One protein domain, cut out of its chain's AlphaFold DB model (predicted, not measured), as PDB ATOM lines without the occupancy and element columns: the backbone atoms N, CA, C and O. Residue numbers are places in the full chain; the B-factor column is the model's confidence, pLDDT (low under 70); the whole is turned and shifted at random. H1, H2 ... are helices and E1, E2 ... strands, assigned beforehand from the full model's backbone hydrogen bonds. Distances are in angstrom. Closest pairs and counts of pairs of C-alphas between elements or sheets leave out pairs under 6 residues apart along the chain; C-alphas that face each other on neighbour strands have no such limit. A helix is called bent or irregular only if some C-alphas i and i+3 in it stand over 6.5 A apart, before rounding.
ATOM      1  N   GLY A   4      98.846  90.798 111.173       55.69
ATOM      2  CA  GLY A   4      99.653  91.904 110.640       55.69
ATOM      3  C   GLY A   4     100.346  91.566 109.314       55.69
ATOM      4  O   GLY A   4     100.309  92.374 108.392       55.69
ATOM      5  N   CYS A   5     100.864  90.338 109.165       58.19
ATOM      6  CA  CYS A   5     101.447  89.856 107.904       58.19
ATOM      7  C   CYS A   5     100.430  89.928 106.750       58.19
ATOM      8  O   CYS A   5     100.755  90.414 105.680       58.19
ATOM      9  N   ARG A   6      99.168  89.554 107.009       70.75
ATOM     10  CA  ARG A   6      98.085  89.589 106.008       70.75
ATOM     11  C   ARG A   6      97.608  90.998 105.634       70.75
ATOM     12  O   ARG A   6      96.990  91.160 104.589       70.75
ATOM     13  N   LEU A   7      97.827  92.003 106.486       79.75
ATOM     14  CA  LEU A   7      97.454  93.386 106.174       79.75
ATOM     15  C   LEU A   7      98.531  94.096 105.353       79.75
ATOM     16  O   LEU A   7      98.186  94.903 104.497       79.75
ATOM     17  N   ALA A   8      99.811  93.792 105.575       83.81
ATOM     18  CA  ALA A   8     100.890  94.357 104.768       83.81
ATOM     19  C   ALA A   8     100.702  94.028 103.274       83.81
ATOM     20  O   ALA A   8     100.813  94.921 102.434       83.81
ATOM     21  N   ASP A   9     100.298  92.791 102.971       88.75
ATOM     22  CA  ASP A   9     100.093  92.294 101.605       88.75
ATOM     23  C   ASP A   9      99.004  93.055 100.828       88.75
ATOM     24  O   ASP A   9      99.040  93.111  99.601       88.75
ATOM     25  N   ILE A  10      98.039  93.670 101.523       90.31
ATOM     26  CA  ILE A  10      96.942  94.409 100.880       90.31
ATOM     27  C   ILE A  10      97.195  95.918 100.797       90.31
ATOM     28  O   ILE A  10      96.376  96.615 100.196       90.31
ATOM     29  N   VAL A  11      98.290  96.441 101.368       93.62
ATOM     30  CA  VAL A  11      98.608  97.882 101.318       93.62
ATOM     31  C   VAL A  11      98.736  98.346  99.875       93.62
ATOM     32  O   VAL A  11      97.976  99.212  99.441       93.62
ATOM     33  N   GLU A  12      99.666  97.756  99.127       96.25
ATOM     34  CA  GLU A  12      99.970  98.202  97.771       96.25
ATOM     35  C   GLU A  12      98.798  97.971  96.803       96.25
ATOM     36  O   GLU A  12      98.386  98.938  96.166       96.25
ATOM     37  N   PRO A  13      98.149  96.787  96.756       96.00
ATOM     38  CA  PRO A  13      96.974  96.589  95.903       96.00
ATOM     39  C   PRO A  13      95.820  97.552  96.214       96.00
ATOM     40  O   PRO A  13      95.144  98.027  95.303       96.00
ATOM     41  N   THR A  14      95.596  97.880  97.494       95.44
ATOM     42  CA  THR A  14      94.531  98.820  97.875       95.44
ATOM     43  C   THR A  14      94.852 100.238  97.415       95.44
ATOM     44  O   THR A  14      93.962 100.929  96.918       95.44
ATOM     45  N   LEU A  15      96.100 100.691  97.576       97.94
ATOM     46  CA  LEU A  15      96.511 102.027  97.141       97.94
ATOM     47  C   LEU A  15      96.549 102.146  95.616       97.94
ATOM     48  O   LEU A  15      96.061 103.150  95.095       97.94
ATOM     49  N   LEU A  16      97.002 101.099  94.922       98.38
ATOM     50  CA  LEU A  16      96.995 101.016  93.463       98.38
ATOM     51  C   LEU A  16      95.591 101.282  92.898       98.38
ATOM     52  O   LEU A  16      95.424 102.069  91.973       98.38
ATOM     53  N   VAL A  17      94.562 100.657  93.476       97.19
ATOM     54  CA  VAL A  17      93.183 100.792  92.988       97.19
ATOM     55  C   VAL A  17      92.527 102.076  93.491       97.19
ATOM     56  O   VAL A  17      92.016 102.871  92.703       97.19
ATOM     57  N   ASN A  18      92.512 102.296  94.808       97.88
ATOM     58  CA  ASN A  18      91.692 103.357  95.397       97.88
ATOM     59  C   ASN A  18      92.298 104.751  95.250       97.88
ATOM     60  O   ASN A  18      91.553 105.728  95.339       97.88
ATOM     61  N   PHE A  19      93.619 104.847  95.095       98.62
ATOM     62  CA  PHE A  19      94.328 106.116  95.030       98.62
ATOM     63  C   PHE A  19      95.021 106.304  93.681       98.62
ATOM     64  O   PHE A  19      94.675 107.246  92.973       98.62
ATOM     65  N   ASP A  20      95.940 105.415  93.294       98.62
ATOM     66  CA  ASP A  20      96.745 105.604  92.079       98.62
ATOM     67  C   ASP A  20      95.862 105.563  90.818       98.62
ATOM     68  O   ASP A  20      95.875 106.505  90.028       98.62
ATOM     69  N   GLY A  21      94.974 104.572  90.690       98.50
ATOM     70  CA  GLY A  21      94.022 104.495  89.576       98.50
ATOM     71  C   GLY A  21      93.075 105.701  89.489       98.50
ATOM     72  O   GLY A  21      92.772 106.183  88.396       98.50
ATOM     73  N   LEU A  22      92.650 106.244  90.636       98.38
ATOM     74  CA  LEU A  22      91.837 107.465  90.691       98.38
ATOM     75  C   LEU A  22      92.631 108.691  90.228       98.38
ATOM     76  O   LEU A  22      92.107 109.537  89.501       98.38
ATOM     77  N   VAL A  23      93.888 108.811  90.647       98.44
ATOM     78  CA  VAL A  23      94.790 109.883  90.218       98.44
ATOM     79  C   VAL A  23      95.031 109.805  88.713       98.44
ATOM     80  O   VAL A  23      94.964 110.832  88.033       98.44
ATOM     81  N   ASP A  24      95.304 108.613  88.190       98.44
ATOM     82  CA  ASP A  24      95.649 108.402  86.786       98.44
ATOM     83  C   ASP A  24      94.468 108.702  85.869       98.44
ATOM     84  O   ASP A  24      94.618 109.471  84.913       98.44
ATOM     85  N   ILE A  25      93.271 108.200  86.200       97.56
ATOM     86  CA  ILE A  25      92.068 108.518  85.426       97.56
ATOM     87  C   ILE A  25      91.784 110.022  85.492       97.56
ATOM     88  O   ILE A  25      91.565 110.663  84.465       97.56
ATOM     89  N   THR A  26      91.911 110.633  86.671       97.19
ATOM     90  CA  THR A  26      91.702 112.074  86.835       97.19
ATOM     91  C   THR A  26      92.664 112.877  85.958       97.19
ATOM     92  O   THR A  26      92.239 113.768  85.227       97.19
ATOM     93  N   ARG A  27      93.959 112.545  85.960       95.94
ATOM     94  CA  ARG A  27      94.970 113.213  85.126       95.94
ATOM     95  C   ARG A  27      94.713 113.044  83.634       95.94
ATOM     96  O   ARG A  27      94.917 114.002  82.891       95.94
ATOM     97  N   ALA A  28      94.292 111.859  83.202       96.50
ATOM     98  CA  ALA A  28      93.987 111.592  81.803       96.50
ATOM     99  C   ALA A  28      92.811 112.453  81.318       96.50
ATOM    100  O   ALA A  28      92.938 113.167  80.322       96.50
ATOM    101  N   PHE A  29      91.701 112.451  82.062       96.06
ATOM    102  CA  PHE A  29      90.489 113.173  81.678       96.06
ATOM    103  C   PHE A  29      90.605 114.688  81.868       96.06
ATOM    104  O   PHE A  29      90.084 115.436  81.046       96.06
ATOM    105  N   LEU A  30      91.357 115.177  82.860       95.06
ATOM    106  CA  LEU A  30      91.564 116.619  83.061       95.06
ATOM    107  C   LEU A  30      92.080 117.346  81.813       95.06
ATOM    108  O   LEU A  30      91.780 118.520  81.631       95.06
ATOM    109  N   ARG A  31      92.829 116.664  80.936       92.75
ATOM    110  CA  ARG A  31      93.373 117.253  79.699       92.75
ATOM    111  C   ARG A  31      92.297 117.611  78.673       92.75
ATOM    112  O   ARG A  31      92.561 118.429  77.800       92.75
ATOM    113  N   ILE A  32      91.122 116.991  78.769       94.06
ATOM    114  CA  ILE A  32      89.981 117.205  77.868       94.06
ATOM    115  C   ILE A  32      88.796 117.890  78.565       94.06
ATOM    116  O   ILE A  32      87.789 118.187  77.927       94.06
ATOM    117  N   MET A  33      88.906 118.164  79.868       93.69
ATOM    118  CA  MET A  33      87.910 118.918  80.625       93.69
ATOM    119  C   MET A  33      88.205 120.419  80.520       93.69
ATOM    120  O   MET A  33      89.270 120.875  80.930       93.69
ATOM    121  N   GLY A  34      87.262 121.203  79.993       77.94
ATOM    122  CA  GLY A  34      87.444 122.654  79.824       77.94
ATOM    123  C   GLY A  34      86.165 123.495  79.848       77.94
ATOM    124  O   GLY A  34      86.249 124.719  79.840       77.94
ATOM    125  N   GLY A  35      84.988 122.865  79.900       84.88
ATOM    126  CA  GLY A  35      83.712 123.576  79.978       84.88
ATOM    127  C   GLY A  35      83.479 124.215  81.355       84.88
ATOM    128  O   GLY A  35      84.023 123.712  82.344       84.88
ATOM    129  N   PRO A  36      82.652 125.274  81.441       80.25
ATOM    130  CA  PRO A  36      82.360 125.986  82.692       80.25
ATOM    131  C   PRO A  36      81.767 125.075  83.778       80.25
ATOM    132  O   PRO A  36      82.047 125.265  84.958       80.25
ATOM    133  N   ASP A  37      81.050 124.025  83.374       86.56
ATOM    134  CA  ASP A  37      80.393 123.085  84.286       86.56
ATOM    135  C   ASP A  37      81.213 121.818  84.564       86.56
ATOM    136  O   ASP A  37      80.735 120.902  85.240       86.56
ATOM    137  N   SER A  38      82.460 121.761  84.080       93.62
ATOM    138  CA  SER A  38      83.355 120.618  84.276       93.62
ATOM    139  C   SER A  38      83.507 120.297  85.760       93.62
ATOM    140  O   SER A  38      83.845 121.167  86.570       93.62
ATOM    141  N   GLN A  39      83.308 119.028  86.111       95.56
ATOM    142  CA  GLN A  39      83.395 118.574  87.491       95.56
ATOM    143  C   GLN A  39      83.941 117.153  87.617       95.56
ATOM    144  O   GLN A  39      83.693 116.298  86.770       95.56
ATOM    145  N   ILE A  40      84.663 116.914  88.706       97.19
ATOM    146  CA  ILE A  40      85.161 115.616  89.150       97.19
ATOM    147  C   ILE A  40      84.519 115.322  90.503       97.19
ATOM    148  O   ILE A  40      84.589 116.134  91.430       97.19
ATOM    149  N   ILE A  41      83.920 114.139  90.617       98.00
ATOM    150  CA  ILE A  41      83.322 113.642  91.853       98.00
ATOM    151  C   ILE A  41      84.056 112.366  92.245       98.00
ATOM    152  O   ILE A  41      83.877 111.311  91.643       98.00
ATOM    153  N   ASN A  42      84.890 112.467  93.273       98.44
ATOM    154  CA  ASN A  42      85.650 111.344  93.794       98.44
ATOM    155  C   ASN A  42      84.801 110.544  94.792       98.44
ATOM    156  O   ASN A  42      84.451 111.038  95.867       98.44
ATOM    157  N   LEU A  43      84.511 109.281  94.469       97.75
ATOM    158  CA  LEU A  43      83.841 108.359  95.391       97.75
ATOM    159  C   LEU A  43      84.796 107.931  96.516       97.75
ATOM    160  O   LEU A  43      85.622 107.017  96.388       97.75
ATOM    161  N   SER A  44      84.661 108.615  97.644       97.62
ATOM    162  CA  SER A  44      85.404 108.383  98.874       97.62
ATOM    163  C   SER A  44      84.560 107.594  99.890       97.62
ATOM    164  O   SER A  44      83.739 106.751  99.529       97.62
ATOM    165  N   SER A  45      84.794 107.794 101.186       95.62
ATOM    166  CA  SER A  45      84.057 107.162 102.275       95.62
ATOM    167  C   SER A  45      84.143 107.993 103.547       95.62
ATOM    168  O   SER A  45      85.189 108.564 103.854       95.62
ATOM    169  N   GLY A  46      83.084 107.964 104.362       93.31
ATOM    170  CA  GLY A  46      83.148 108.473 105.733       93.31
ATOM    171  C   GLY A  46      84.214 107.773 106.594       93.31
ATOM    172  O   GLY A  46      84.685 108.360 107.561       93.31
ATOM    173  N   ALA A  47      84.644 106.551 106.242       92.19
ATOM    174  CA  ALA A  47      85.791 105.903 106.890       92.19
ATOM    175  C   ALA A  47      87.096 106.690 106.675       92.19
ATOM    176  O   ALA A  47      87.913 106.769 107.585       92.19
ATOM    177  N   GLY A  48      87.262 107.330 105.511       94.81
ATOM    178  CA  GLY A  48      88.414 108.185 105.227       94.81
ATOM    179  C   GLY A  48      88.441 109.453 106.076       94.81
ATOM    180  O   GLY A  48      89.500 109.831 106.565       94.81
ATOM    181  N   LEU A  49      87.280 110.075 106.320       93.94
ATOM    182  CA  LEU A  49      87.181 111.203 107.253       93.94
ATOM    183  C   LEU A  49      87.542 110.782 108.680       93.94
ATOM    184  O   LEU A  49      88.386 111.420 109.305       93.94
ATOM    185  N   ARG A  50      86.959 109.681 109.174       92.62
ATOM    186  CA  ARG A  50      87.260 109.155 110.516       92.62
ATOM    187  C   ARG A  50      88.739 108.809 110.671       92.62
ATOM    188  O   ARG A  50      89.344 109.199 111.662       92.62
ATOM    189  N   ALA A  51      89.328 108.133 109.684       93.25
ATOM    190  CA  ALA A  51      90.749 107.802 109.703       93.25
ATOM    191  C   ALA A  51      91.618 109.060 109.748       93.25
ATOM    192  O   ALA A  51      92.518 109.131 110.574       93.25
ATOM    193  N   ALA A  52      91.325 110.069 108.920       93.44
ATOM    194  CA  ALA A  52      92.072 111.322 108.917       93.44
ATOM    195  C   ALA A  52      91.945 112.090 110.244       93.44
ATOM    196  O   ALA A  52      92.911 112.709 110.681       93.44
ATOM    197  N   ARG A  53      90.772 112.079 110.889       92.81
ATOM    198  CA  ARG A  53      90.545 112.722 112.199       92.81
ATOM    199  C   ARG A  53      91.231 111.980 113.349       92.81
ATOM    200  O   ARG A  53      91.655 112.605 114.308       92.81
ATOM    201  N   ALA A  54      91.400 110.665 113.221       91.88
ATOM    202  CA  ALA A  54      92.113 109.840 114.194       91.88
ATOM    203  C   ALA A  54      93.651 109.877 114.045       91.88
ATOM    204  O   ALA A  54      94.356 109.279 114.860       91.88
ATOM    205  N   LEU A  55      94.192 110.527 113.007       92.56
ATOM    206  CA  LEU A  55      95.639 110.690 112.844       92.56
ATOM    207  C   LEU A  55      96.221 111.626 113.908       92.56
ATOM    208  O   LEU A  55      95.562 112.552 114.379       92.56
ATOM    209  N   SER A  56      97.505 111.439 114.222       94.06
ATOM    210  CA  SER A  56      98.258 112.446 114.973       94.06
ATOM    211  C   SER A  56      98.292 113.772 114.202       94.06
ATOM    212  O   SER A  56      98.234 113.779 112.970       94.06
ATOM    213  N   ALA A  57      98.457 114.897 114.904       94.12
ATOM    214  CA  ALA A  57      98.557 116.210 114.260       94.12
ATOM    215  C   ALA A  57      99.678 116.265 113.202       94.12
ATOM    216  O   ALA A  57      99.494 116.852 112.137       94.12
ATOM    217  N   ILE A  58     100.809 115.597 113.461       95.88
ATOM    218  CA  ILE A  58     101.950 115.517 112.536       95.88
ATOM    219  C   ILE A  58     101.573 114.733 111.277       95.88
ATOM    220  O   ILE A  58     101.791 115.204 110.163       95.88
ATOM    221  N   ASP A  59     100.979 113.551 111.442       95.38
ATOM    222  CA  ASP A  59     100.581 112.706 110.314       95.38
ATOM    223  C   ASP A  59      99.484 113.366 109.477       95.38
ATOM    224  O   ASP A  59      99.509 113.305 108.245       95.38
ATOM    225  N   ARG A  60      98.536 114.034 110.140       93.94
ATOM    226  CA  ARG A  60      97.470 114.778 109.476       93.94
ATOM    227  C   ARG A  60      98.031 115.951 108.679       93.94
ATOM    228  O   ARG A  60      97.668 116.105 107.515       93.94
ATOM    229  N   ALA A  61      98.942 116.726 109.267       95.06
ATOM    230  CA  ALA A  61      99.617 117.823 108.581       95.06
ATOM    231  C   ALA A  61     100.447 117.327 107.385       95.06
ATOM    232  O   ALA A  61     100.412 117.945 106.326       95.06
ATOM    233  N   ALA A  62     101.138 116.191 107.514       96.19
ATOM    234  CA  ALA A  62     101.891 115.592 106.413       96.19
ATOM    235  C   ALA A  62     100.987 115.119 105.261       96.19
ATOM    236  O   ALA A  62     101.360 115.242 104.093       96.19
ATOM    237  N   LEU A  63      99.806 114.573 105.574       95.19
ATOM    238  CA  LEU A  63      98.845 114.111 104.571       95.19
ATOM    239  C   LEU A  63      98.175 115.291 103.851       95.19
ATOM    240  O   LEU A  63      98.152 115.346 102.623       95.19
ATOM    241  N   ASP A  64      97.654 116.255 104.607       92.81
ATOM    242  CA  ASP A  64      96.888 117.382 104.065       92.81
ATOM    243  C   ASP A  64      97.759 118.499 103.482       92.81
ATOM    244  O   ASP A  64      97.328 119.220 102.575       92.81
ATOM    245  N   GLY A  65      98.982 118.631 103.994       94.38
ATOM    246  CA  GLY A  65      99.991 119.580 103.542       94.38
ATOM    247  C   GLY A  65     100.827 119.086 102.364       94.38
ATOM    248  O   GLY A  65     101.684 119.832 101.893       94.38
ATOM    249  N   ALA A  66     100.597 117.863 101.867       96.25
ATOM    250  CA  ALA A  66     101.303 117.348 100.699       96.25
ATOM    251  C   ALA A  66     101.190 118.334  99.524       96.25
ATOM    252  O   ALA A  66     100.098 118.757  99.143       96.25
ATOM    253  N   SER A  67     102.326 118.722  98.949       95.62
ATOM    254  CA  SER A  67     102.374 119.680  97.843       95.62
ATOM    255  C   SER A  67     102.051 119.021  96.507       95.62
ATOM    256  O   SER A  67     101.537 119.685  95.616       95.62
ATOM    257  N   ASP A  68     102.288 117.727  96.348       97.38
ATOM    258  CA  ASP A  68     102.045 117.003  95.109       97.38
ATOM    259  C   ASP A  68     101.570 115.571  95.378       97.38
ATOM    260  O   ASP A  68     101.512 115.089  96.511       97.38
ATOM    261  N   VAL A  69     101.186 114.892  94.298       98.00
ATOM    262  CA  VAL A  69     100.668 113.523  94.348       98.00
ATOM    263  C   VAL A  69     101.728 112.531  94.830       98.00
ATOM    264  O   VAL A  69     101.381 111.586  95.530       98.00
ATOM    265  N   ALA A  70     103.003 112.731  94.482       98.19
ATOM    266  CA  ALA A  70     104.072 111.810  94.861       98.19
ATOM    267  C   ALA A  70     104.312 111.843  96.378       98.19
ATOM    268  O   ALA A  70     104.366 110.799  97.032       98.19
ATOM    269  N   SER A  71     104.362 113.044  96.950       98.06
ATOM    270  CA  SER A  71     104.460 113.284  98.388       98.06
ATOM    271  C   SER A  71     103.232 112.741  99.116       98.06
ATOM    272  O   SER A  71     103.374 112.035 100.114       98.06
ATOM    273  N   LEU A  72     102.029 112.980  98.578       98.31
ATOM    274  CA  LEU A  72     100.783 112.447  99.131       98.31
ATOM    275  C   LEU A  72     100.783 110.909  99.150       98.31
ATOM    276  O   LEU A  72     100.490 110.308 100.184       98.31
ATOM    277  N   ARG A  73     101.169 110.267  98.041       98.38
ATOM    278  CA  ARG A  73     101.258 108.805  97.923       98.38
ATOM    279  C   ARG A  73     102.299 108.207  98.867       98.38
ATOM    280  O   ARG A  73     102.038 107.175  99.482       98.38
ATOM    281  N   SER A  74     103.454 108.859  99.005       98.19
ATOM    282  CA  SER A  74     104.521 108.444  99.923       98.19
ATOM    283  C   SER A  74     104.069 108.513 101.383       98.19
ATOM    284  O   SER A  74     104.224 107.541 102.126       98.19
ATOM    285  N   THR A  75     103.439 109.620 101.794       98.12
ATOM    286  CA  THR A  75     102.857 109.759 103.137       98.12
ATOM    287  C   THR A  75     101.794 108.693 103.382       98.12
ATOM    288  O   THR A  75     101.835 107.999 104.397       98.12
ATOM    289  N   LEU A  76     100.883 108.498 102.429       97.31
ATOM    290  CA  LEU A  76      99.818 107.508 102.529       97.31
ATOM    291  C   LEU A  76     100.361 106.078 102.679       97.31
ATOM    292  O   LEU A  76      99.899 105.339 103.547       97.31
ATOM    293  N   ALA A  77     101.382 105.704 101.902       97.19
ATOM    294  CA  ALA A  77     102.040 104.404 102.012       97.19
ATOM    295  C   ALA A  77     102.625 104.176 103.414       97.19
ATOM    296  O   ALA A  77     102.380 103.136 104.024       97.19
ATOM    297  N   LYS A  78     103.339 105.171 103.961       96.19
ATOM    298  CA  LYS A  78     103.916 105.104 105.317       96.19
ATOM    299  C   LYS A  78     102.835 104.909 106.383       96.19
ATOM    300  O   LYS A  78     102.993 104.068 107.269       96.19
ATOM    301  N   LEU A  79     101.723 105.642 106.278       95.50
ATOM    302  CA  LEU A  79     100.590 105.505 107.196       95.50
ATOM    303  C   LEU A  79      99.965 104.108 107.113       95.50
ATOM    304  O   LEU A  79      99.736 103.487 108.151       95.50
ATOM    305  N   CYS A  80      99.741 103.593 105.901       94.62
ATOM    306  CA  CYS A  80      99.177 102.261 105.689       94.62
ATOM    307  C   CYS A  80     100.084 101.151 106.231       94.62
ATOM    308  O   CYS A  80      99.589 100.256 106.909       94.62
ATOM    309  N   VAL A  81     101.399 101.222 105.999       93.25
ATOM    310  CA  VAL A  81     102.368 100.248 106.534       93.25
ATOM    311  C   VAL A  81     102.366 100.262 108.064       93.25
ATOM    312  O   VAL A  81     102.283  99.206 108.693       93.25
ATOM    313  N   ARG A  82     102.380 101.449 108.685       91.50
ATOM    314  CA  ARG A  82     102.320 101.570 110.151       91.50
ATOM    315  C   ARG A  82     101.014 101.006 110.717       91.50
ATOM    316  O   ARG A  82     101.047 100.324 111.742       91.50
ATOM    317  N   ALA A  83      99.888 101.257 110.051       89.06
ATOM    318  CA  ALA A  83      98.586 100.729 110.449       89.06
ATOM    319  C   ALA A  83      98.479  99.207 110.250       89.06
ATOM    320  O   ALA A  83      97.882  98.518 111.074       89.06
ATOM    321  N   ALA A  84      99.094  98.661 109.198       87.56
ATOM    322  CA  ALA A  84      99.163  97.220 108.958       87.56
ATOM    323  C   ALA A  84      99.963  96.485 110.047       87.56
ATOM    324  O   ALA A  84      99.610  95.366 110.423       87.56
ATOM    325  N   ALA A  85     101.003  97.129 110.590       85.62
ATOM    326  CA  ALA A  85     101.804  96.595 111.689       85.62
ATOM    327  C   ALA A  85     101.057  96.560 113.039       85.62
ATOM    328  O   ALA A  85     101.416  95.765 113.906       85.62
ATOM    329  N   HIS A  86      99.998  97.365 113.206       78.50
ATOM    330  CA  HIS A  86      99.231  97.489 114.453       78.50
ATOM    331  C   HIS A  86      97.724  97.273 114.209       78.50
ATOM    332  O   HIS A  86      96.935  98.214 114.301       78.50
ATOM    333  N   PRO A  87      97.287  96.045 113.868       64.75
ATOM    334  CA  PRO A  87      95.878  95.772 113.599       64.75
ATOM    335  C   PRO A  87      95.015  95.955 114.857       64.75
ATOM    336  O   PRO A  87      95.134  95.185 115.808       64.75
ATOM    337  N   HIS A  88      94.084  96.909 114.834       56.00
ATOM    338  CA  HIS A  88      93.052  97.067 115.865       56.00
ATOM    339  C   HIS A  88      91.721  96.447 115.414       56.00
ATOM    340  O   HIS A  88      91.301  96.685 114.286       56.00
ATOM    341  N   GLY A  89      91.056  95.688 116.302       51.41
ATOM    342  CA  GLY A  89      89.649  95.249 116.182       51.41
ATOM    343  C   GLY A  89      89.290  94.411 114.946       51.41
ATOM    344  O   GLY A  89      90.080  94.262 114.023       51.41
ATOM    345  N   ALA A  90      88.120  93.774 114.914       42.56
ATOM    346  CA  ALA A  90      87.582  93.118 113.714       42.56
ATOM    347  C   ALA A  90      86.647  94.092 112.967       42.56
ATOM    348  O   ALA A  90      85.908  94.815 113.623       42.56
ATOM    349  N   GLY A  91      86.669  94.119 111.625       50.22
ATOM    350  CA  GLY A  91      85.599  94.737 110.819       50.22
ATOM    351  C   GLY A  91      85.977  95.891 109.876       50.22
ATOM    352  O   GLY A  91      85.456  95.930 108.768       50.22
ATOM    353  N   GLU A  92      86.907  96.788 110.224       54.69
ATOM    354  CA  GLU A  92      87.386  97.842 109.305       54.69
ATOM    355  C   GLU A  92      88.854  97.589 108.937       54.69
ATOM    356  O   GLU A  92      89.697  97.390 109.814       54.69
ATOM    357  N   THR A  93      89.189  97.578 107.640       69.00
ATOM    358  CA  THR A  93      90.600  97.552 107.240       69.00
ATOM    359  C   THR A  93      91.137  98.984 107.333       69.00
ATOM    360  O   THR A  93      90.692  99.862 106.584       69.00
ATOM    361  N   PRO A  94      92.100  99.268 108.230       86.19
ATOM    362  CA  PRO A  94      92.635 100.622 108.376       86.19
ATOM    363  C   PRO A  94      93.271 101.124 107.069       86.19
ATOM    364  O   PRO A  94      93.299 102.320 106.809       86.19
ATOM    365  N   ILE A  95      93.696 100.203 106.202       92.62
ATOM    366  CA  ILE A  95      94.253 100.472 104.875       92.62
ATOM    367  C   ILE A  95      93.194 101.028 103.916       92.62
ATOM    368  O   ILE A  95      93.460 102.015 103.235       92.62
ATOM    369  N   TYR A  96      91.979 100.463 103.879       93.19
ATOM    370  CA  TYR A  96      90.890 101.027 103.074       93.19
ATOM    371  C   TYR A  96      90.554 102.440 103.546       93.19
ATOM    372  O   TYR A  96      90.492 103.367 102.735       93.19
ATOM    373  N   ALA A  97      90.390 102.619 104.857       93.88
ATOM    374  CA  ALA A  97      90.059 103.913 105.436       93.88
ATOM    375  C   ALA A  97      91.141 104.962 105.117       93.88
ATOM    376  O   ALA A  97      90.820 106.032 104.604       93.88
ATOM    377  N   LEU A  98      92.421 104.622 105.295       96.31
ATOM    378  CA  LEU A  98      93.538 105.487 104.911       96.31
ATOM    379  C   LEU A  98      93.569 105.760 103.402       96.31
ATOM    380  O   LEU A  98      93.753 106.907 103.011       96.31
ATOM    381  N   SER A  99      93.306 104.771 102.540       97.69
ATOM    382  CA  SER A  99      93.240 105.002 101.089       97.69
ATOM    383  C   SER A  99      92.185 106.054 100.719       97.69
ATOM    384  O   SER A  99      92.442 106.931  99.897       97.69
ATOM    385  N   LYS A 100      91.027 106.041 101.396       97.88
ATOM    386  CA  LYS A 100      89.967 107.044 101.220       97.88
ATOM    387  C   LYS A 100      90.311 108.390 101.871       97.88
ATOM    388  O   LYS A 100      89.925 109.425 101.334       97.88
ATOM    389  N   ALA A 101      91.093 108.410 102.953       97.62
ATOM    390  CA  ALA A 101      91.702 109.642 103.462       97.62
ATOM    391  C   ALA A 101      92.657 110.261 102.422       97.62
ATOM    392  O   ALA A 101      92.601 111.460 102.174       97.62
ATOM    393  N   GLY A 102      93.444 109.438 101.722       98.25
ATOM    394  CA  GLY A 102      94.256 109.864 100.582       98.25
ATOM    395  C   GLY A 102      93.429 110.491  99.459       98.25
ATOM    396  O   GLY A 102      93.761 111.574  98.985       98.25
ATOM    397  N   VAL A 103      92.310 109.865  99.073       98.69
ATOM    398  CA  VAL A 103      91.365 110.431  98.086       98.69
ATOM    399  C   VAL A 103      90.816 111.791  98.537       98.69
ATOM    400  O   VAL A 103      90.693 112.713  97.727       98.69
ATOM    401  N   ASN A 104      90.520 111.948  99.828       98.38
ATOM    402  CA  ASN A 104      90.062 113.213 100.404       98.38
ATOM    403  C   ASN A 104      91.135 114.307 100.300       98.38
ATOM    404  O   ASN A 104      90.863 115.401  99.796       98.38
ATOM    405  N   SER A 105      92.372 114.010 100.702       98.25
ATOM    406  CA  SER A 105      93.481 114.963 100.600       98.25
ATOM    407  C   SER A 105      93.818 115.276  99.136       98.25
ATOM    408  O   SER A 105      94.033 116.442  98.810       98.25
ATOM    409  N   TYR A 106      93.747 114.298  98.222       98.56
ATOM    410  CA  TYR A 106      93.902 114.518  96.776       98.56
ATOM    411  C   TYR A 106      92.808 115.424  96.201       98.56
ATOM    412  O   TYR A 106      93.101 116.336  95.431       98.56
ATOM    413  N   THR A 107      91.555 115.232  96.617       98.50
ATOM    414  CA  THR A 107      90.430 116.099  96.232       98.50
ATOM    415  C   THR A 107      90.726 117.554  96.592       98.50
ATOM    416  O   THR A 107      90.644 118.432  95.735       98.50
ATOM    417  N   ARG A 108      91.152 117.815  97.835       97.88
ATOM    418  CA  ARG A 108      91.525 119.166  98.290       97.88
ATOM    419  C   ARG A 108      92.741 119.706  97.538       97.88
ATOM    420  O   ARG A 108      92.771 120.881  97.179       97.88
ATOM    421  N   LEU A 109      93.744 118.858  97.308       97.81
ATOM    422  CA  LEU A 109      94.969 119.189  96.582       97.81
ATOM    423  C   LEU A 109      94.676 119.664  95.156       97.81
ATOM    424  O   LEU A 109      95.285 120.630  94.688       97.81
ATOM    425  N   LEU A 110      93.773 118.962  94.476       97.38
ATOM    426  CA  LEU A 110      93.414 119.216  93.093       97.38
ATOM    427  C   LEU A 110      92.464 120.409  92.969       97.38
ATOM    428  O   LEU A 110      92.694 121.260  92.116       97.38
ATOM    429  N   ALA A 111      91.476 120.532  93.862       96.81
ATOM    430  CA  ALA A 111      90.536 121.656  93.894       96.81
ATOM    431  C   ALA A 111      91.225 123.033  93.968       96.81
ATOM    432  O   ALA A 111      90.694 124.012  93.456       96.81
ATOM    433  N   ARG A 112      92.425 123.114  94.563       96.00
ATOM    434  CA  ARG A 112      93.241 124.345  94.613       96.00
ATOM    435  C   ARG A 112      94.041 124.631  93.337       96.00
ATOM    436  O   ARG A 112      94.650 125.690  93.235       96.00
ATOM    437  N   ARG A 113      94.121 123.680  92.403       94.88
ATOM    438  CA  ARG A 113      95.035 123.720  91.245       94.88
ATOM    439  C   ARG A 113      94.354 123.775  89.893       94.88
ATOM    440  O   ARG A 113      95.002 124.142  88.918       94.88
ATOM    441  N   VAL A 114      93.095 123.365  89.813       94.31
ATOM    442  CA  VAL A 114      92.371 123.283  88.545       94.31
ATOM    443  C   VAL A 114      91.102 124.118  88.600       94.31
ATOM    444  O   VAL A 114      90.550 124.365  89.667       94.31
ATOM    445  N   ARG A 115      90.635 124.550  87.425       91.81
ATOM    446  CA  ARG A 115      89.367 125.285  87.279       91.81
ATOM    447  C   ARG A 115      88.143 124.368  87.312       91.81
ATOM    448  O   ARG A 115      87.039 124.839  87.548       91.81
ATOM    449  N   VAL A 116      88.345 123.076  87.060       94.88
ATOM    450  CA  VAL A 116      87.325 122.030  87.184       94.88
ATOM    451  C   VAL A 116      86.895 121.936  88.648       94.88
ATOM    452  O   VAL A 116      87.743 121.916  89.538       94.88
ATOM    453  N   ARG A 117      85.591 121.860  88.920       96.12
ATOM    454  CA  ARG A 117      85.092 121.654  90.289       96.12
ATOM    455  C   ARG A 117      85.464 120.247  90.745       96.12
ATOM    456  O   ARG A 117      85.139 119.289  90.057       96.12
ATOM    457  N   VAL A 118      86.140 120.093  91.880       97.50
ATOM    458  CA  VAL A 118      86.583 118.773  92.355       97.50
ATOM    459  C   VAL A 118      86.068 118.544  93.759       97.50
ATOM    460  O   VAL A 118      86.492 119.224  94.684       97.50
ATOM    461  N   ASN A 119      85.188 117.572  93.943       98.38
ATOM    462  CA  ASN A 119      84.623 117.241  95.248       98.38
ATOM    463  C   ASN A 119      84.773 115.752  95.537       98.38
ATOM    464  O   ASN A 119      84.980 114.947  94.630       98.38
ATOM    465  N   ALA A 120      84.640 115.385  96.805       98.56
ATOM    466  CA  ALA A 120      84.534 113.998  97.220       98.56
ATOM    467  C   ALA A 120      83.146 113.742  97.793       98.56
ATOM    468  O   ALA A 120      82.515 114.637  98.358       98.56
ATOM    469  N   CYS A 121      82.678 112.506  97.699       98.50
ATOM    470  CA  CYS A 121      81.477 112.113  98.412       98.50
ATOM    471  C   CYS A 121      81.540 110.694  98.965       98.50
ATOM    472  O   CYS A 121      82.349 109.870  98.542       98.50
ATOM    473  N   SER A 122      80.681 110.415  99.940       97.62
ATOM    474  CA  SER A 122      80.490 109.094 100.525       97.62
ATOM    475  C   SER A 122      79.046 108.637 100.321       97.62
ATOM    476  O   SER A 122      78.144 109.272 100.877       97.62
ATOM    477  N   PRO A 123      78.814 107.490  99.654       96.75
ATOM    478  CA  PRO A 123      77.470 106.930  99.476       96.75
ATOM    479  C   PRO A 123      76.887 106.363 100.784       96.75
ATOM    480  O   PRO A 123      75.728 105.967 100.856       96.75
ATOM    481  N   GLY A 124      77.697 106.293 101.844       92.50
ATOM    482  CA  GLY A 124      77.330 105.626 103.087       92.50
ATOM    483  C   GLY A 124      77.481 104.108 102.987       92.50
ATOM    484  O   GLY A 124      78.127 103.583 102.083       92.50
ATOM    485  N   PHE A 125      76.929 103.396 103.968       91.38
ATOM    486  CA  PHE A 125      76.995 101.937 104.009       91.38
ATOM    487  C   PHE A 125      75.909 101.348 103.110       91.38
ATOM    488  O   PHE A 125      74.732 101.399 103.460       91.38
ATOM    489  N   CYS A 126      76.310 100.841 101.945       91.31
ATOM    490  CA  CYS A 126      75.408 100.334 100.913       91.31
ATOM    491  C   CYS A 126      75.536  98.818 100.765       91.31
ATOM    492  O   CYS A 126      76.633  98.265 100.877       91.31
ATOM    493  N   ARG A 127      74.421  98.152 100.453       89.50
ATOM    494  CA  ARG A 127      74.357  96.710 100.200       89.50
ATOM    495  C   ARG A 127      74.964  96.405  98.831       89.50
ATOM    496  O   ARG A 127      74.268  96.391  97.824       89.50
ATOM    497  N   THR A 128      76.278  96.225  98.810       88.88
ATOM    498  CA  THR A 128      77.087  95.900  97.629       88.88
ATOM    499  C   THR A 128      78.108  94.832  98.010       88.88
ATOM    500  O   THR A 128      78.366  94.623  99.196       88.88
ATOM    501  N   GLU A 129      78.724  94.186  97.023       87.75
ATOM    502  CA  GLU A 129      79.708  93.120  97.258       87.75
ATOM    503  C   GLU A 129      80.933  93.580  98.061       87.75
ATOM    504  O   GLU A 129      81.513  92.774  98.781       87.75
ATOM    505  N   ILE A 130      81.293  94.875  98.031       83.25
ATOM    506  CA  ILE A 130      82.424  95.417  98.812       83.25
ATOM    507  C   ILE A 130      82.210  95.295 100.326       83.25
ATOM    508  O   ILE A 130      83.173  95.237 101.085       83.25
ATOM    509  N   ALA A 131      80.950  95.263 100.774       69.94
ATOM    510  CA  ALA A 131      80.626  95.019 102.174       69.94
ATOM    511  C   ALA A 131      80.966  93.563 102.563       69.94
ATOM    512  O   ALA A 131      81.265  93.284 103.722       69.94
ATOM    513  N   GLY A 132      81.008  92.660 101.577       64.44
ATOM    514  CA  GLY A 132      81.352  91.254 101.728       64.44
ATOM    515  C   GLY A 132      80.293  90.451 102.481       64.44
ATOM    516  O   GLY A 132      79.339  90.982 103.042       64.44
ATOM    517  N   THR A 133      80.495  89.136 102.541       53.53
ATOM    518  CA  THR A 133      79.691  88.220 103.371       53.53
ATOM    519  C   THR A 133      79.929  88.408 104.872       53.53
ATOM    520  O   THR A 133      79.139  87.940 105.683       53.53
ATOM    521  N   ALA A 134      81.013  89.098 105.239       49.53
ATOM    522  CA  ALA A 134      81.380  89.432 106.613       49.53
ATOM    523  C   ALA A 134      80.809  90.780 107.087       49.53
ATOM    524  O   ALA A 134      81.092  91.187 108.215       49.53
ATOM    525  N   ALA A 135      80.041  91.485 106.248       61.16
ATOM    526  CA  ALA A 135      79.278  92.635 106.703       61.16
ATOM    527  C   ALA A 135      78.306  92.186 107.791       61.16
ATOM    528  O   ALA A 135      77.332  91.481 107.527       61.16
ATOM    529  N   ASP A 136      78.575  92.614 109.019       63.06
ATOM    530  CA  ASP A 136      77.658  92.398 110.119       63.06
ATOM    531  C   ASP A 136      76.461  93.346 109.984       63.06
ATOM    532  O   ASP A 136      76.418  94.450 110.531       63.06
ATOM    533  N   TYR A 137      75.474  92.899 109.213       67.06
ATOM    534  CA  TYR A 137      74.211  93.604 109.054       67.06
ATOM    535  C   TYR A 137      73.342  93.570 110.320       67.06
ATOM    536  O   TYR A 137      72.310  94.239 110.342       67.06
ATOM    537  N   SER A 138      73.734  92.838 111.375       65.12
ATOM    538  CA  SER A 138      72.996  92.824 112.646       65.12
ATOM    539  C   SER A 138      73.174  94.121 113.438       65.12
ATOM    540  O   SER A 138      72.273  94.524 114.170       65.12
ATOM    541  N   THR A 139      74.301  94.815 113.249       71.62
ATOM    542  CA  THR A 139      74.602  96.079 113.941       71.62
ATOM    543  C   THR A 139      74.304  97.308 113.092       71.62
ATOM    544  O   THR A 139      74.140  98.408 113.625       71.62
ATOM    545  N   ARG A 140      74.213  97.149 111.766       78.56
ATOM    546  CA  ARG A 140      73.928  98.253 110.852       78.56
ATOM    547  C   ARG A 140      73.173  97.794 109.615       78.56
ATOM    548  O   ARG A 140      73.691  97.042 108.795       78.56
ATOM    549  N   GLU A 141      71.986  98.352 109.413       88.31
ATOM    550  CA  GLU A 141      71.236  98.131 108.183       88.31
ATOM    551  C   GLU A 141      71.878  98.904 107.006       88.31
ATOM    552  O   GLU A 141      72.192 100.096 107.134       88.31
ATOM    553  N   PRO A 142      72.123  98.251 105.855       90.38
ATOM    554  CA  PRO A 142      72.700  98.900 104.690       90.38
ATOM    555  C   PRO A 142      71.631  99.589 103.838       90.38
ATOM    556  O   PRO A 142      70.519  99.093 103.662       90.38
ATOM    557  N   LYS A 143      72.015 100.694 103.206       92.75
ATOM    558  CA  LYS A 143      71.231 101.371 102.167       92.75
ATOM    559  C   LYS A 143      71.182 100.529 100.898       92.75
ATOM    560  O   LYS A 143      72.086  99.732 100.630       92.75
ATOM    561  N   THR A 144      70.170 100.754 100.066       94.75
ATOM    562  CA  THR A 144      70.208 100.257  98.686       94.75
ATOM    563  C   THR A 144      71.311 100.988  97.906       94.75
ATOM    564  O   THR A 144      71.608 102.149  98.212       94.75
ATOM    565  N   PRO A 145      71.917 100.362  96.879       95.25
ATOM    566  CA  PRO A 145      72.866 101.050  96.005       95.25
ATOM    567  C   PRO A 145      72.282 102.317  95.367       95.25
ATOM    568  O   PRO A 145      72.968 103.331  95.291       95.25
ATOM    569  N   ALA A 146      71.002 102.285  94.981       97.50
ATOM    570  CA  ALA A 146      70.305 103.436  94.408       97.50
ATOM    571  C   ALA A 146      70.232 104.619  95.387       97.50
ATOM    572  O   ALA A 146      70.537 105.746  95.004       97.50
ATOM    573  N   LEU A 147      69.895 104.365  96.658       97.69
ATOM    574  CA  LEU A 147      69.888 105.409  97.681       97.69
ATOM    575  C   LEU A 147      71.297 105.974  97.900       97.69
ATOM    576  O   LEU A 147      71.469 107.187  97.895       97.69
ATOM    577  N   GLY A 148      72.317 105.117  98.005       97.19
ATOM    578  CA  GLY A 148      73.708 105.555  98.159       97.19
ATOM    579  C   GLY A 148      74.248 106.370  96.980       97.19
ATOM    580  O   GLY A 148      75.025 107.302  97.180       97.19
ATOM    581  N   ALA A 149      73.822 106.062  95.753       97.81
ATOM    582  CA  ALA A 149      74.243 106.774  94.547       97.81
ATOM    583  C   ALA A 149      73.725 108.222  94.484       97.81
ATOM    584  O   ALA A 149      74.324 109.049  93.793       97.81
ATOM    585  N   THR A 150      72.654 108.547  95.218       98.31
ATOM    586  CA  THR A 150      72.017 109.873  95.177       98.31
ATOM    587  C   THR A 150      73.000 111.008  95.444       98.31
ATOM    588  O   THR A 150      72.973 111.992  94.718       98.31
ATOM    589  N   VAL A 151      73.930 110.870  96.395       98.31
ATOM    590  CA  VAL A 151      74.902 111.937  96.697       98.31
ATOM    591  C   VAL A 151      75.783 112.286  95.493       98.31
ATOM    592  O   VAL A 151      76.069 113.457  95.263       98.31
ATOM    593  N   ALA A 152      76.195 111.295  94.698       97.75
ATOM    594  CA  ALA A 152      77.006 111.532  93.508       97.75
ATOM    595  C   ALA A 152      76.161 112.125  92.373       97.75
ATOM    596  O   ALA A 152      76.588 113.081  91.734       97.75
ATOM    597  N   VAL A 153      74.948 111.602  92.166       97.00
ATOM    598  CA  VAL A 153      74.017 112.077  91.129       97.00
ATOM    599  C   VAL A 153      73.589 113.522  91.390       97.00
ATOM    600  O   VAL A 153      73.677 114.368  90.506       97.00
ATOM    601  N   ARG A 154      73.196 113.841  92.620       96.25
ATOM    602  CA  ARG A 154      72.773 115.193  92.997       96.25
ATOM    603  C   ARG A 154      73.905 116.202  92.918       96.25
ATOM    604  O   ARG A 154      73.683 117.346  92.535       96.25
ATOM    605  N   LEU A 155      75.126 115.789  93.260       95.12
ATOM    606  CA  LEU A 155      76.300 116.639  93.100       95.12
ATOM    607  C   LEU A 155      76.603 116.881  91.615       95.12
ATOM    608  O   LEU A 155      76.847 118.023  91.233       95.12
ATOM    609  N   LEU A 156      76.487 115.840  90.779       94.56
ATOM    610  CA  LEU A 156      76.652 115.929  89.326       94.56
ATOM    611  C   LEU A 156      75.686 116.945  88.703       94.56
ATOM    612  O   LEU A 156      76.100 117.749  87.872       94.56
ATOM    613  N   PHE A 157      74.426 116.959  89.134       93.50
ATOM    614  CA  PHE A 157      73.424 117.909  88.641       93.50
ATOM    615  C   PHE A 157      73.383 119.239  89.409       93.50
ATOM    616  O   PHE A 157      72.546 120.090  89.124       93.50
ATOM    617  N   GLY A 158      74.298 119.460  90.360       91.88
ATOM    618  CA  GLY A 158      74.389 120.713  91.114       91.88
ATOM    619  C   GLY A 158      73.252 120.953  92.115       91.88
ATOM    620  O   GLY A 158      73.174 122.042  92.679       91.88
ATOM    621  N   GLU A 159      72.411 119.950  92.380       93.62
ATOM    622  CA  GLU A 159      71.315 120.004  93.361       93.62
ATOM    623  C   GLU A 159      71.831 120.180  94.797       93.62
ATOM    624  O   GLU A 159      71.135 120.703  95.666       93.62
ATOM    625  N   ILE A 160      73.070 119.752  95.053       93.25
ATOM    626  CA  ILE A 160      73.787 119.968  96.312       93.25
ATOM    627  C   ILE A 160      75.120 120.673  96.047       93.25
ATOM    628  O   ILE A 160      75.721 120.529  94.984       93.25
ATOM    629  N   GLY A 161      75.588 121.471  97.012       89.19
ATOM    630  CA  GLY A 161      76.800 122.285  96.838       89.19
ATOM    631  C   GLY A 161      76.611 123.527  95.955       89.19
ATOM    632  O   GLY A 161      77.599 124.126  95.530       89.19
ATOM    633  N   GLY A 162      75.359 123.903  95.662       87.88
ATOM    634  CA  GLY A 162      74.994 125.147  94.974       87.88
ATOM    635  C   GLY A 162      75.549 125.284  93.556       87.88
ATOM    636  O   GLY A 162      75.775 126.401  93.104       87.88
ATOM    637  N   GLY A 163      75.879 124.175  92.889       86.19
ATOM    638  CA  GLY A 163      76.490 124.194  91.558       86.19
ATOM    639  C   GLY A 163      77.908 124.785  91.494       86.19
ATOM    640  O   GLY A 163      78.515 124.771  90.430       86.19
ATOM    641  N   ALA A 164      78.494 125.230  92.606       90.19
ATOM    642  CA  ALA A 164      79.799 125.901  92.619       90.19
ATOM    643  C   ALA A 164      80.816 125.265  93.577       90.19
ATOM    644  O   ALA A 164      81.988 125.639  93.557       90.19
ATOM    645  N   ALA A 165      80.397 124.302  94.407       94.69
ATOM    646  CA  ALA A 165      81.282 123.653  95.366       94.69
ATOM    647  C   ALA A 165      82.524 123.046  94.695       94.69
ATOM    648  O   ALA A 165      82.443 122.397  93.650       94.69
ATOM    649  N   THR A 166      83.673 123.221  95.339       96.69
ATOM    650  CA  THR A 166      84.939 122.570  95.007       96.69
ATOM    651  C   THR A 166      85.738 122.403  96.296       96.69
ATOM    652  O   THR A 166      85.658 123.233  97.201       96.69
ATOM    653  N   GLY A 167      86.496 121.322  96.405       97.00
ATOM    654  CA  GLY A 167      87.247 120.969  97.601       97.00
ATOM    655  C   GLY A 167      86.368 120.569  98.785       97.00
ATOM    656  O   GLY A 167      86.842 120.658  99.915       97.00
ATOM    657  N   THR A 168      85.127 120.129  98.555       97.69
ATOM    658  CA  THR A 168      84.152 119.789  99.606       97.69
ATOM    659  C   THR A 168      83.899 118.283  99.682       97.69
ATOM    660  O   THR A 168      84.007 117.572  98.679       97.69
ATOM    661  N   PHE A 169      83.554 117.795 100.877       98.31
ATOM    662  CA  PHE A 169      83.078 116.435 101.093       98.31
ATOM    663  C   PHE A 169      81.569 116.408 101.336       98.31
ATOM    664  O   PHE A 169      81.054 117.113 102.205       98.31
ATOM    665  N   PHE A 170      80.874 115.544 100.604       98.19
ATOM    666  CA  PHE A 170      79.440 115.315 100.756       98.19
ATOM    667  C   PHE A 170      79.155 113.894 101.230       98.19
ATOM    668  O   PHE A 170      79.843 112.941 100.868       98.19
ATOM    669  N   LYS A 171      78.096 113.715 102.006       97.25
ATOM    670  CA  LYS A 171      77.679 112.407 102.503       97.25
ATOM    671  C   LYS A 171      76.207 112.194 102.258       97.25
ATOM    672  O   LYS A 171      75.397 113.054 102.580       97.25
ATOM    673  N   GLU A 172      75.875 111.009 101.765       97.31
ATOM    674  CA  GLU A 172      74.501 110.530 101.766       97.31
ATOM    675  C   GLU A 172      74.071 110.262 103.219       97.31
ATOM    676  O   GLU A 172      74.649 109.414 103.920       97.31
ATOM    677  N   SER A 173      73.092 111.030 103.693       95.75
ATOM    678  CA  SER A 173      72.716 111.123 105.106       95.75
ATOM    679  C   SER A 173      71.363 110.489 105.425       95.75
ATOM    680  O   SER A 173      70.961 110.505 106.587       95.75
ATOM    681  N   SER A 174      70.682 109.884 104.447       96.62
ATOM    682  CA  SER A 174      69.395 109.219 104.677       96.62
ATOM    683  C   SER A 174      69.529 107.971 105.549       96.62
ATOM    684  O   SER A 174      70.605 107.368 105.665       96.62
ATOM    685  N   LYS A 175      68.411 107.548 106.146       94.88
ATOM    686  CA  LYS A 175      68.303 106.236 106.792       94.88
ATOM    687  C   LYS A 175      68.107 105.145 105.725       94.88
ATOM    688  O   LYS A 175      67.631 105.436 104.629       94.88
ATOM    689  N   PRO A 176      68.480 103.886 106.003       93.81
ATOM    690  CA  PRO A 176      68.064 102.760 105.170       93.81
ATOM    691  C   PRO A 176      66.539 102.750 104.969       93.81
ATOM    692  O   PRO A 176      65.793 103.127 105.869       93.81
ATOM    693  N   GLY A 177      66.088 102.373 103.770       94.00
ATOM    694  CA  GLY A 177      64.666 102.357 103.402       94.00
ATOM    695  C   GLY A 177      64.086 103.692 102.914       94.00
ATOM    696  O   GLY A 177      62.991 103.686 102.361       94.00
ATOM    697  N   THR A 178      64.802 104.818 103.043       97.69
ATOM    698  CA  THR A 178      64.343 106.110 102.501       97.69
ATOM    699  C   THR A 178      64.143 106.032 100.975       97.69
ATOM    700  O   THR A 178      65.055 105.579 100.270       97.69
ATOM    701  N   PRO A 179      62.989 106.476 100.435       97.56
ATOM    702  CA  PRO A 179      62.780 106.578  98.993       97.56
ATOM    703  C   PRO A 179      63.819 107.489  98.328       97.56
ATOM    704  O   PRO A 179      64.183 108.527  98.870       97.56
ATOM    705  N   VAL A 180      64.264 107.153  97.112       97.12
ATOM    706  CA  VAL A 180      65.281 107.938  96.374       97.12
ATOM    707  C   VAL A 180      64.869 109.408  96.193       97.12
ATOM    708  O   VAL A 180      65.711 110.299  96.295       97.12
ATOM    709  N   ALA A 181      63.576 109.671  95.980       96.00
ATOM    710  CA  ALA A 181      63.036 111.026  95.855       96.00
ATOM    711  C   ALA A 181      63.200 111.859  97.143       96.00
ATOM    712  O   ALA A 181      63.377 113.071  97.077       96.00
ATOM    713  N   GLU A 182      63.212 111.204  98.302       97.12
ATOM    714  CA  GLU A 182      63.334 111.820  99.627       97.12
ATOM    715  C   GLU A 182      64.763 111.762 100.178       97.12
ATOM    716  O   GLU A 182      65.004 112.158 101.319       97.12
ATOM    717  N   ALA A 183      65.722 111.265  99.385       97.38
ATOM    718  CA  ALA A 183      67.106 111.148  99.817       97.38
ATOM    719  C   ALA A 183      67.644 112.503 100.300       97.38
ATOM    720  O   ALA A 183      67.218 113.567  99.844       97.38
ATOM    721  N   GLN A 184      68.602 112.479 101.215       96.19
ATOM    722  CA  GLN A 184      69.239 113.662 101.771       96.19
ATOM    723  C   GLN A 184      70.752 113.520 101.704       96.19
ATOM    724  O   GLN A 184      71.320 112.434 101.819       96.19
ATOM    725  N   SER A 185      71.430 114.642 101.505       96.50
ATOM    726  CA  SER A 185      72.883 114.691 101.567       96.50
ATOM    727  C   SER A 185      73.320 115.898 102.369       96.50
ATOM    728  O   SER A 185      72.719 116.966 102.276       96.50
ATOM    729  N   SER A 186      74.384 115.727 103.140       94.62
ATOM    730  CA  SER A 186      74.969 116.776 103.962       94.62
ATOM    731  C   SER A 186      76.402 117.049 103.527       94.62
ATOM    732  O   SER A 186      77.118 116.143 103.095       94.62
ATOM    733  N   VAL A 187      76.845 118.293 103.689       95.62
ATOM    734  CA  VAL A 187      78.280 118.588 103.726       95.62
ATOM    735  C   VAL A 187      78.828 118.033 105.038       95.62
ATOM    736  O   VAL A 187      78.230 118.243 106.090       95.62
ATOM    737  N   GLU A 188      79.939 117.305 104.983       93.19
ATOM    738  CA  GLU A 188      80.654 116.847 106.178       93.19
ATOM    739  C   GLU A 188      82.024 117.541 106.189       93.19
ATOM    740  O   GLU A 188      82.773 117.407 105.220       93.19
TER     741      GLU A 188
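AT A GLANCE: This is residues 4 to 188 of the 192 residues of an uncharacterized protein of Emiliania huxleyi (UniProt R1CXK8). Three long helices, H1, H4 and H5, stand side by side in a triangular bundle that packs on a small four-stranded sheet, with H5 over one face and H1 at the edge strand E1. H6 covers the sheet's other face, and the short helices H2 and H3 pack on H5. The printed part has 185 residues, with six named helices and four named strands in the order H1, E1, H2, H3, H4, H5, E2, H6, E3, E4. The sheet's order is E1, E2, E3, E4, it is mixed, parallel and antiparallel, and the class is mixed, helices and strands. The whole is compact, with a radius of gyration of the C-alphas of 16.6 A and spans of 46 by 42 by 28 A.

HOW THE PARTS SIT: Start at Gly 4 with H1, residues 4 to 30, which touches H4, residues 69 to 85, at a shallow tilt of 19 degrees, opposite ways; look at the closest C-alphas, Leu 7 and Ala 84, 5.0 A apart. The hub is H5, residues 94 to 111, and with its residues 95 to 103 alone it touches H1, closest at the C-alphas of Leu 15 and Ser 99, 5.9 A. H4 and H5 are a helical hairpin at a shallow tilt of 16 degrees, with the C-alphas of Cys 80 and Ile 95 closest at 5.3 A. H1, H4 and H5 are an up and down bundle, each running against the one before it in the chain. H2, residues 46 to 53, touches H5 about perpendicular at 83 degrees, and the C-alphas of Gly 48 and Ala 101 are closest at 4.0 A. H3, residues 57 to 64, touches H4, closest at the C-alphas of Leu 63 and Leu 72, 6.0 A, in another helical hairpin. In the sheet, E1, residues 39 to 43, is parallel to E2, residues 117 to 122; find N 40 and O 117 within hydrogen-bond range at 2.8 A. E2 is parallel to E3, residues 169 to 172, with N 170 and O 120 at 2.9 A. E3 and E4, residues 185 to 187, are an antiparallel hairpin, with N 171 and O 186 at 2.8 A. H5 lies over E2 at a height over the sheet of 9.8 A. H6, residues 145 to 156, is on the opposite face from H5 at a height of 8.1 A and runs along the strands, at 14 degrees to E2 on the local plane. The arrangement is one of three layers, a sheet with helices on both faces: H1, H2 and H5 are on one face of the sheet E1, E2, E3, E4, and H6 is on the other. E1, H2 to H5, E2 is a strand-helix-strand unit, two parallel neighbour strands with helices between; E2, H6, E3 is another, its crossover left-handed. Every O i to N i+4 pair is within hydrogen-bond range in H2, H3, H4 and H5, but 16 of 23 are in H1 and 5 of 8 in H6.

IN THESE COORDINATES: Find C-alpha 4 at (99.653, 91.904, 110.640); from there H1 runs 37.9 A to C-alpha 30, and it is irregular, with C-alphas 9 and 12 7.0 A apart. E1 covers 12.9 A, H2 10.7 A and H3 10.4 A. H4 covers 24.3 A, and H5 runs 25.6 A to C-alpha 111 at (90.536, 121.656, 93.894). E2 covers 16.8 A. H6 covers 16.7 A and is only just irregular, with C-alphas 148 and 151 6.7 A apart. E3 covers 10.4 A, and E4 runs 7.0 A to C-alpha 187 at (78.280, 118.588, 103.726).

THE WHOLE: The two C-alphas farthest apart are those of Cys 5 and Pro 36, 48.0 A. The printed part has no cut. The long links are E2 to H6, H6 to E3 and E3 to E4. The mean pLDDT of the printed part is 91.0; look for values under 70 at residues 4 to 5, 87 to 93 and 131 to 138.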